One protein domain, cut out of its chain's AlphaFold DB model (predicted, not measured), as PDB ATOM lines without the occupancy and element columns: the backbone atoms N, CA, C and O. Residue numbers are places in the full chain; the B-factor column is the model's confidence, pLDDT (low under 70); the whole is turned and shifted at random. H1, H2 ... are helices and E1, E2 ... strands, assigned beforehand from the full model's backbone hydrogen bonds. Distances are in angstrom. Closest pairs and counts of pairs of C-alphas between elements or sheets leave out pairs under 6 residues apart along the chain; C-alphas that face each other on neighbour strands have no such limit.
ATOM      1  N   GLN A 220       4.216  42.335 -16.397       81.69
ATOM      2  CA  GLN A 220       5.433  41.649 -15.986       81.69
ATOM      3  C   GLN A 220       5.606  40.402 -16.848       81.69
ATOM      4  O   GLN A 220       5.069  39.327 -16.568       81.69
ATOM      5  N   PHE A 221       6.357  40.554 -17.933       87.94
ATOM      6  CA  PHE A 221       6.797  39.430 -18.738       87.94
ATOM      7  C   PHE A 221       7.683  38.514 -17.878       87.94
ATOM      8  O   PHE A 221       8.574  38.968 -17.159       87.94
ATOM      9  N   ILE A 222       7.417  37.208 -17.915       92.81
ATOM     10  CA  ILE A 222       8.179  36.202 -17.166       92.81
ATOM     11  C   ILE A 222       9.306  35.682 -18.063       92.81
ATOM     12  O   ILE A 222       9.109  35.442 -19.254       92.81
ATOM     13  N   CYS A 223      10.498  35.496 -17.494       94.88
ATOM     14  CA  CYS A 223      11.640  34.915 -18.194       94.88
ATOM     15  C   CYS A 223      11.314  33.522 -18.754       94.88
ATOM     16  O   CYS A 223      11.006  32.610 -17.987       94.88
ATOM     17  N   CYS A 224      11.506  33.326 -20.060       93.94
ATOM     18  CA  CYS A 224      11.206  32.075 -20.757       93.94
ATOM     19  C   CYS A 224      12.054  30.885 -20.289       93.94
ATOM     20  O   CYS A 224      11.600  29.752 -20.364       93.94
ATOM     21  N   THR A 225      13.281  31.125 -19.814       95.00
ATOM     22  CA  THR A 225      14.182  30.043 -19.385       95.00
ATOM     23  C   THR A 225      13.896  29.564 -17.965       95.00
ATOM     24  O   THR A 225      13.830  28.364 -17.724       95.00
ATOM     25  N   CYS A 226      13.774  30.481 -16.998       95.50
ATOM     26  CA  CYS A 226      13.678  30.105 -15.587       95.50
ATOM     27  C   CYS A 226      12.257  30.125 -15.023       95.50
ATOM     28  O   CYS A 226      12.075  29.627 -13.916       95.50
ATOM     29  N   GLU A 227      11.295  30.745 -15.717       91.81
ATOM     30  CA  GLU A 227       9.885  30.909 -15.317       91.81
ATOM     31  C   GLU A 227       9.650  31.546 -13.928       91.81
ATOM     32  O   GLU A 227       8.522  31.635 -13.453       91.81
ATOM     33  N   LYS A 228      10.712  32.007 -13.257       92.19
ATOM     34  CA  LYS A 228      10.685  32.474 -11.860       92.19
ATOM     35  C   LYS A 228      10.919  33.969 -11.709       92.19
ATOM     36  O   LYS A 228      10.547  34.545 -10.695       92.19
ATOM     37  N   ARG A 229      11.612  34.583 -12.669       93.38
ATOM     38  CA  ARG A 229      12.040  35.985 -12.596       93.38
ATOM     39  C   ARG A 229      11.376  36.800 -13.693       93.38
ATOM     40  O   ARG A 229      11.180  36.297 -14.799       93.38
ATOM     41  N   ILE A 230      11.103  38.063 -13.387       93.31
ATOM     42  CA  ILE A 230      10.634  39.045 -14.364       93.31
ATOM     43  C   ILE A 230      11.725  39.210 -15.428       93.31
ATOM     44  O   ILE A 230      12.919  39.299 -15.118       93.31
ATOM     45  N   SER A 231      11.328  39.168 -16.694       93.56
ATOM     46  CA  SER A 231      12.229  39.426 -17.805       93.56
ATOM     47  C   SER A 231      12.484  40.917 -17.938       93.56
ATOM     48  O   SER A 231      11.549  41.709 -17.913       93.56
ATOM     49  N   VAL A 232      13.744  41.277 -18.142       95.06
ATOM     50  CA  VAL A 232      14.174  42.668 -18.363       95.06
ATOM     51  C   VAL A 232      14.825  42.851 -19.735       95.06
ATOM     52  O   VAL A 232      15.115  43.970 -20.150       95.06
ATOM     53  N   VAL A 233      15.058  41.748 -20.457       93.75
ATOM     54  CA  VAL A 233      15.711  41.731 -21.767       93.75
ATOM     55  C   VAL A 233      14.834  40.982 -22.761       93.75
ATOM     56  O   VAL A 233      14.469  39.833 -22.515       93.75
ATOM     57  N   PHE A 234      14.553  41.595 -23.909       92.94
ATOM     58  CA  PHE A 234      13.958  40.907 -25.053       92.94
ATOM     59  C   PHE A 234      15.047  40.620 -26.085       92.94
ATOM     60  O   PHE A 234      15.741  41.530 -26.558       92.94
ATOM     61  N   CYS A 235      15.209  39.347 -26.442       92.25
ATOM     62  CA  CYS A 235      16.103  38.960 -27.522       92.25
ATOM     63  C   CYS A 235      15.314  38.832 -28.820       92.25
ATOM     64  O   CYS A 235      14.465  37.951 -28.958       92.25
ATOM     65  N   ARG A 236      15.637  39.687 -29.797       84.75
ATOM     66  CA  ARG A 236      14.973  39.685 -31.104       84.75
ATOM     67  C   ARG A 236      15.206  38.390 -31.880       84.75
ATOM     68  O   ARG A 236      14.296  37.931 -32.557       84.75
ATOM     69  N   ASP A 237      16.395  37.807 -31.773       86.56
ATOM     70  CA  ASP A 237      16.768  36.617 -32.543       86.56
ATOM     71  C   ASP A 237      16.105  35.343 -31.998       86.56
ATOM     72  O   ASP A 237      15.762  34.445 -32.763       86.56
ATOM     73  N   CYS A 238      15.848  35.292 -30.687       89.25
ATOM     74  CA  CYS A 238      15.061  34.225 -30.064       89.25
ATOM     75  C   CYS A 238      13.557  34.519 -30.016       89.25
ATOM     76  O   CYS A 238      12.795  33.628 -29.655       89.25
ATOM     77  N   ALA A 239      13.140  35.751 -30.331       89.00
ATOM     78  CA  ALA A 239      11.780  36.251 -30.128       89.00
ATOM     79  C   ALA A 239      11.226  35.918 -28.724       89.00
ATOM     80  O   ALA A 239      10.062  35.549 -28.573       89.00
ATOM     81  N   ALA A 240      12.076  36.027 -27.697       91.19
ATOM     82  CA  ALA A 240      11.769  35.589 -26.339       91.19
ATOM     83  C   ALA A 240      12.276  36.576 -25.275       91.19
ATOM     84  O   ALA A 240      13.224  37.339 -25.488       91.19
ATOM     85  N   ASN A 241      11.612  36.538 -24.122       92.88
ATOM     86  CA  ASN A 241      11.847  37.401 -22.971       92.88
ATOM     87  C   ASN A 241      12.717  36.686 -21.929       92.88
ATOM     88  O   ASN A 241      12.369  35.599 -21.473       92.88
ATOM     89  N   PHE A 242      13.813  37.304 -21.494       95.00
ATOM     90  CA  PHE A 242      14.775  36.724 -20.555       95.00
ATOM     91  C   PHE A 242      14.977  37.622 -19.328       95.00
ATOM     92  O   PHE A 242      14.986  38.853 -19.413       95.00
ATOM     93  N   CYS A 243      15.176  37.013 -18.158       96.31
ATOM     94  CA  CYS A 243      15.764  37.721 -17.023       96.31
ATOM     95  C   CYS A 243      17.251  37.975 -17.292       96.31
ATOM     96  O   CYS A 243      17.848  37.335 -18.157       96.31
ATOM     97  N   LYS A 244      17.852  38.900 -16.540       94.56
ATOM     98  CA  LYS A 244      19.244  39.321 -16.741       94.56
ATOM     99  C   LYS A 244      20.224  38.142 -16.777       94.56
ATOM    100  O   LYS A 244      21.023  38.050 -17.702       94.56
ATOM    101  N   ASP A 245      20.107  37.228 -15.819       95.19
ATOM    102  CA  ASP A 245      21.015  36.085 -15.687       95.19
ATOM    103  C   ASP A 245      20.853  35.115 -16.863       95.19
ATOM    104  O   ASP A 245      21.821  34.802 -17.551       95.19
ATOM    105  N   CYS A 246      19.611  34.727 -17.176       95.88
ATOM    106  CA  CYS A 246      19.340  33.817 -18.287       95.88
ATOM    107  C   CYS A 246      19.686  34.429 -19.650       95.88
ATOM    108  O   CYS A 246      20.083  33.694 -20.550       95.88
ATOM    109  N   ALA A 247      19.558  35.749 -19.824       95.19
ATOM    110  CA  ALA A 247      19.965  36.425 -21.054       95.19
ATOM    111  C   ALA A 247      21.476  36.296 -21.270       95.19
ATOM    112  O   ALA A 247      21.915  35.975 -22.372       95.19
ATOM    113  N   VAL A 248      22.266  36.503 -20.214       94.00
ATOM    114  CA  VAL A 248      23.723  36.369 -20.272       94.00
ATOM    115  C   VAL A 248      24.122  34.914 -20.502       94.00
ATOM    116  O   VAL A 248      24.926  34.659 -21.387       94.00
ATOM    117  N   GLU A 249      23.537  33.951 -19.792       93.38
ATOM    118  CA  GLU A 249      23.846  32.526 -19.992       93.38
ATOM    119  C   GLU A 249      23.497  32.035 -21.404       93.38
ATOM    120  O   GLU A 249      24.259  31.284 -22.010       93.38
ATOM    121  N   THR A 250      22.360  32.481 -21.948       93.19
ATOM    122  CA  THR A 250      21.864  32.028 -23.259       93.19
ATOM    123  C   THR A 250      22.594  32.711 -24.418       93.19
ATOM    124  O   THR A 250      22.801  32.093 -25.461       93.19
ATOM    125  N   HIS A 251      22.992  33.977 -24.250       90.44
ATOM    126  CA  HIS A 251      23.579  34.797 -25.316       90.44
ATOM    127  C   HIS A 251      25.060  35.122 -25.135       90.44
ATOM    128  O   HIS A 251      25.628  35.814 -25.983       90.44
ATOM    129  N   ALA A 252      25.709  34.634 -24.076       87.38
ATOM    130  CA  ALA A 252      27.155  34.724 -23.972       87.38
ATOM    131  C   ALA A 252      27.787  33.978 -25.161       87.38
ATOM    132  O   ALA A 252      27.464  32.808 -25.401       87.38
ATOM    133  N   PRO A 253      28.697  34.622 -25.915       76.94
ATOM    134  CA  PRO A 253      29.487  33.928 -26.918       76.94
ATOM    135  C   PRO A 253      30.162  32.727 -26.258       76.94
ATOM    136  O   PRO A 253      30.779  32.868 -25.199       76.94
ATOM    137  N   ARG A 254      30.057  31.537 -26.858       72.38
ATOM    138  CA  ARG A 254      30.801  30.371 -26.368       72.38
ATOM    139  C   ARG A 254      32.293  30.716 -26.388       72.38
ATOM    140  O   ARG A 254      32.845  30.947 -27.457       72.38
ATOM    141  N   GLY A 255      32.913  30.780 -25.209       77.00
ATOM    142  CA  GLY A 255      34.308  31.202 -25.040       77.00
ATOM    143  C   GLY A 255      34.510  32.680 -24.685       77.00
ATOM    144  O   GLY A 255      35.646  33.141 -24.697       77.00
ATOM    145  N   ALA A 256      33.451  33.432 -24.366       72.69
ATOM    146  CA  ALA A 256      33.612  34.759 -23.785       72.69
ATOM    147  C   ALA A 256      34.333  34.662 -22.435       72.69
ATOM    148  O   ALA A 256      33.974  33.851 -21.580       72.69
ATOM    149  N   ASP A 257      35.348  35.505 -22.262       77.94
ATOM    150  CA  ASP A 257      36.098  35.612 -21.018       77.94
ATOM    151  C   ASP A 257      35.126  35.899 -19.848       77.94
ATOM    152  O   ASP A 257      34.241  36.758 -19.987       77.94
ATOM    153  N   PRO A 258      35.247  35.207 -18.699       75.69
ATOM    154  CA  PRO A 258      34.385  35.423 -17.536       75.69
ATOM    155  C   PRO A 258      34.350  36.887 -17.064       75.69
ATOM    156  O   PRO A 258      33.352  37.322 -16.489       75.69
ATOM    157  N   SER A 259      35.378  37.686 -17.364       75.44
ATOM    158  CA  SER A 259      35.381  39.133 -17.118       75.44
ATOM    159  C   SER A 259      34.376  39.909 -17.986       75.44
ATOM    160  O   SER A 259      33.776  40.878 -17.517       75.44
ATOM    161  N   VAL A 260      34.126  39.477 -19.226       69.56
ATOM    162  CA  VAL A 260      33.124  40.073 -20.131       69.56
ATOM    163  C   VAL A 260      31.714  39.729 -19.655       69.56
ATOM    164  O   VAL A 260      30.841  40.598 -19.615       69.56
ATOM    165  N   VAL A 261      31.512  38.487 -19.211       68.69
ATOM    166  CA  VAL A 261      30.263  38.019 -18.589       68.69
ATOM    167  C   VAL A 261      29.970  38.804 -17.304       68.69
ATOM    168  O   VAL A 261      28.855  39.294 -17.121       68.69
ATOM    169  N   ALA A 262      30.982  39.013 -16.453       70.44
ATOM    170  CA  ALA A 262      30.864  39.810 -15.232       70.44
ATOM    171  C   ALA A 262      30.551  41.292 -15.514       70.44
ATOM    172  O   ALA A 262      29.787  41.919 -14.785       70.44
ATOM    173  N   ARG A 263      31.086  41.870 -16.596       67.56
ATOM    174  CA  ARG A 263      30.754  43.248 -16.998       67.56
ATOM    175  C   ARG A 263      29.316  43.373 -17.500       67.56
ATOM    176  O   ARG A 263      28.619  44.310 -17.114       67.56
ATOM    177  N   LEU A 264      28.840  42.414 -18.295       65.31
ATOM    178  CA  LEU A 264      27.446  42.370 -18.755       65.31
ATOM    179  C   LEU A 264      26.456  42.197 -17.590       65.31
ATOM    180  O   LEU A 264      25.382  42.798 -17.601       65.31
ATOM    181  N   SER A 265      26.824  41.437 -16.553       65.94
ATOM    182  CA  SER A 265      25.997  41.285 -15.350       65.94
ATOM    183  C   SER A 265      26.049  42.505 -14.418       65.94
ATOM    184  O   SER A 265      25.070  42.769 -13.716       65.94
ATOM    185  N   GLN A 266      27.123  43.302 -14.444       66.12
ATOM    186  CA  GLN A 266      27.272  44.514 -13.626       66.12
ATOM    187  C   GLN A 266      26.678  45.777 -14.252       66.12
ATOM    188  O   GLN A 266      26.282  46.678 -13.511       66.12
ATOM    189  N   HIS A 267      26.535  45.853 -15.580       56.78
ATOM    190  CA  HIS A 267      25.822  46.969 -16.198       56.78
ATOM    191  C   HIS A 267      24.370  46.983 -15.698       56.78
ATOM    192  O   HIS A 267      23.563  46.100 -16.005       56.78
ATOM    193  N   ARG A 268      24.032  47.975 -14.866       47.31
ATOM    194  CA  ARG A 268      22.639  48.377 -14.672       47.31
ATOM    195  C   ARG A 268      22.161  48.861 -16.037       47.31
ATOM    196  O   ARG A 268      22.741  49.790 -16.591       47.31
ATOM    197  N   PHE A 269      21.152  48.195 -16.590       50.19
ATOM    198  CA  PHE A 269      20.373  48.756 -17.683       50.19
ATOM    199  C   PHE A 269      19.596  49.924 -17.076       50.19
ATOM    200  O   PHE A 269      18.500  49.745 -16.558       50.19
ATOM    201  N   LEU A 291      20.344  42.108 -28.381       58.03
ATOM    202  CA  LEU A 291      19.655  42.277 -27.103       58.03
ATOM    203  C   LEU A 291      19.171  43.720 -26.971       58.03
ATOM    204  O   LEU A 291      19.931  44.662 -27.208       58.03
ATOM    205  N   ARG A 292      17.906  43.894 -26.596       66.50
ATOM    206  CA  ARG A 292      17.354  45.195 -26.215       66.50
ATOM    207  C   ARG A 292      16.845  45.108 -24.786       66.50
ATOM    208  O   ARG A 292      16.219  44.112 -24.413       66.50
ATOM    209  N   ALA A 293      17.123  46.148 -24.002       58.50
ATOM    210  CA  ALA A 293      16.353  46.382 -22.792       58.50
ATOM    211  C   ALA A 293      14.888  46.548 -23.207       58.50
ATOM    212  O   ALA A 293      14.600  47.127 -24.260       58.50
ATOM    213  N   ILE A 294      13.982  45.978 -22.421       58.62
ATOM    214  CA  ILE A 294      12.557  46.238 -22.590       58.62
ATOM    215  C   ILE A 294      12.324  47.635 -22.008       58.62
ATOM    216  O   ILE A 294      11.968  47.770 -20.847       58.62
ATOM    217  N   ASP A 295      12.630  48.673 -22.787       44.28
ATOM    218  CA  ASP A 295      12.152  50.020 -22.487       44.28
ATOM    219  C   ASP A 295      10.669  50.081 -22.862       44.28
ATOM    220  O   ASP A 295      10.254  49.521 -23.884       44.28
ATOM    221  N   HIS A 296       9.888  50.737 -22.004       41.72
ATOM    222  CA  HIS A 296       8.443  50.908 -22.098       41.72
ATOM    223  C   HIS A 296       7.974  51.071 -23.552       41.72
ATOM    224  O   HIS A 296       8.385  51.998 -24.257       41.72
ATOM    225  N   TYR A 297       7.099  50.173 -24.014       38.38
ATOM    226  CA  TYR A 297       6.372  50.387 -25.261       38.38
ATOM    227  C   TYR A 297       5.603  51.704 -25.120       38.38
ATOM    228  O   TYR A 297       4.626  51.775 -24.375       38.38
ATOM    229  N   LYS A 298       6.038  52.754 -25.828       36.75
ATOM    230  CA  LYS A 298       5.177  53.911 -26.082       36.75
ATOM    231  C   LYS A 298       3.887  53.395 -26.710       36.75
ATOM    232  O   LYS A 298       3.933  52.589 -27.644       36.75
TER     233      LYS A 298
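AT A GLANCE: This is residues 220 to 269 and 291 to 298 of the 424 residues of the protein "B-box zinc finger protein, putative" of Eimeria acervulina (UniProt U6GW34). A small antiparallel sheet, in the order E2 E1 E3, has H1 over one face; H2 folds back beyond H1, away from the sheet, and residues 254 to 259 stick out. The 58 printed residues run E1 E2 H1 H2 E3, mixed class, with under half in named elements. The whole is compact, radius of gyration of the C-alphas 11.4 A, but elongated, spanning 34 by 21 by 21 A.

HOW THE PARTS SIT: After residues 220 to 232, E1 (233 to 235) and E2 (240 to 242) form an antiparallel hairpin; N 242 and O 233 are 2.8 A apart. H1 (244 to 251) is on the sheet at a height of 9.0 A, along E1 at 8 degrees on the local plane. H2 (258 to 266) touches H1, C-alphas of Val 248 and Val 261 closest at 7.0 A, in a helical hairpin: steep tilt of 39 degrees, opposite ways. E3 (291 to 293) is antiparallel to E1; N 234 and O 292 are 3.1 A apart. Every O i to N i+4 pair in H1 and H2 is within hydrogen-bond range.

IN THESE COORDINATES: E1 begins at C-alpha 233 (15.711, 41.731, -21.767); E3 ends at C-alpha 293 (16.353, 46.382, -22.792). H1 measures 10.6 A, H2 12.2 A.

THE WHOLE: Residues 270 to 290 are cut out, a C-alpha gap of 11.5 A. Model pLDDT is under 70 at 260 to 261, 263 to 269 and 291 to 298.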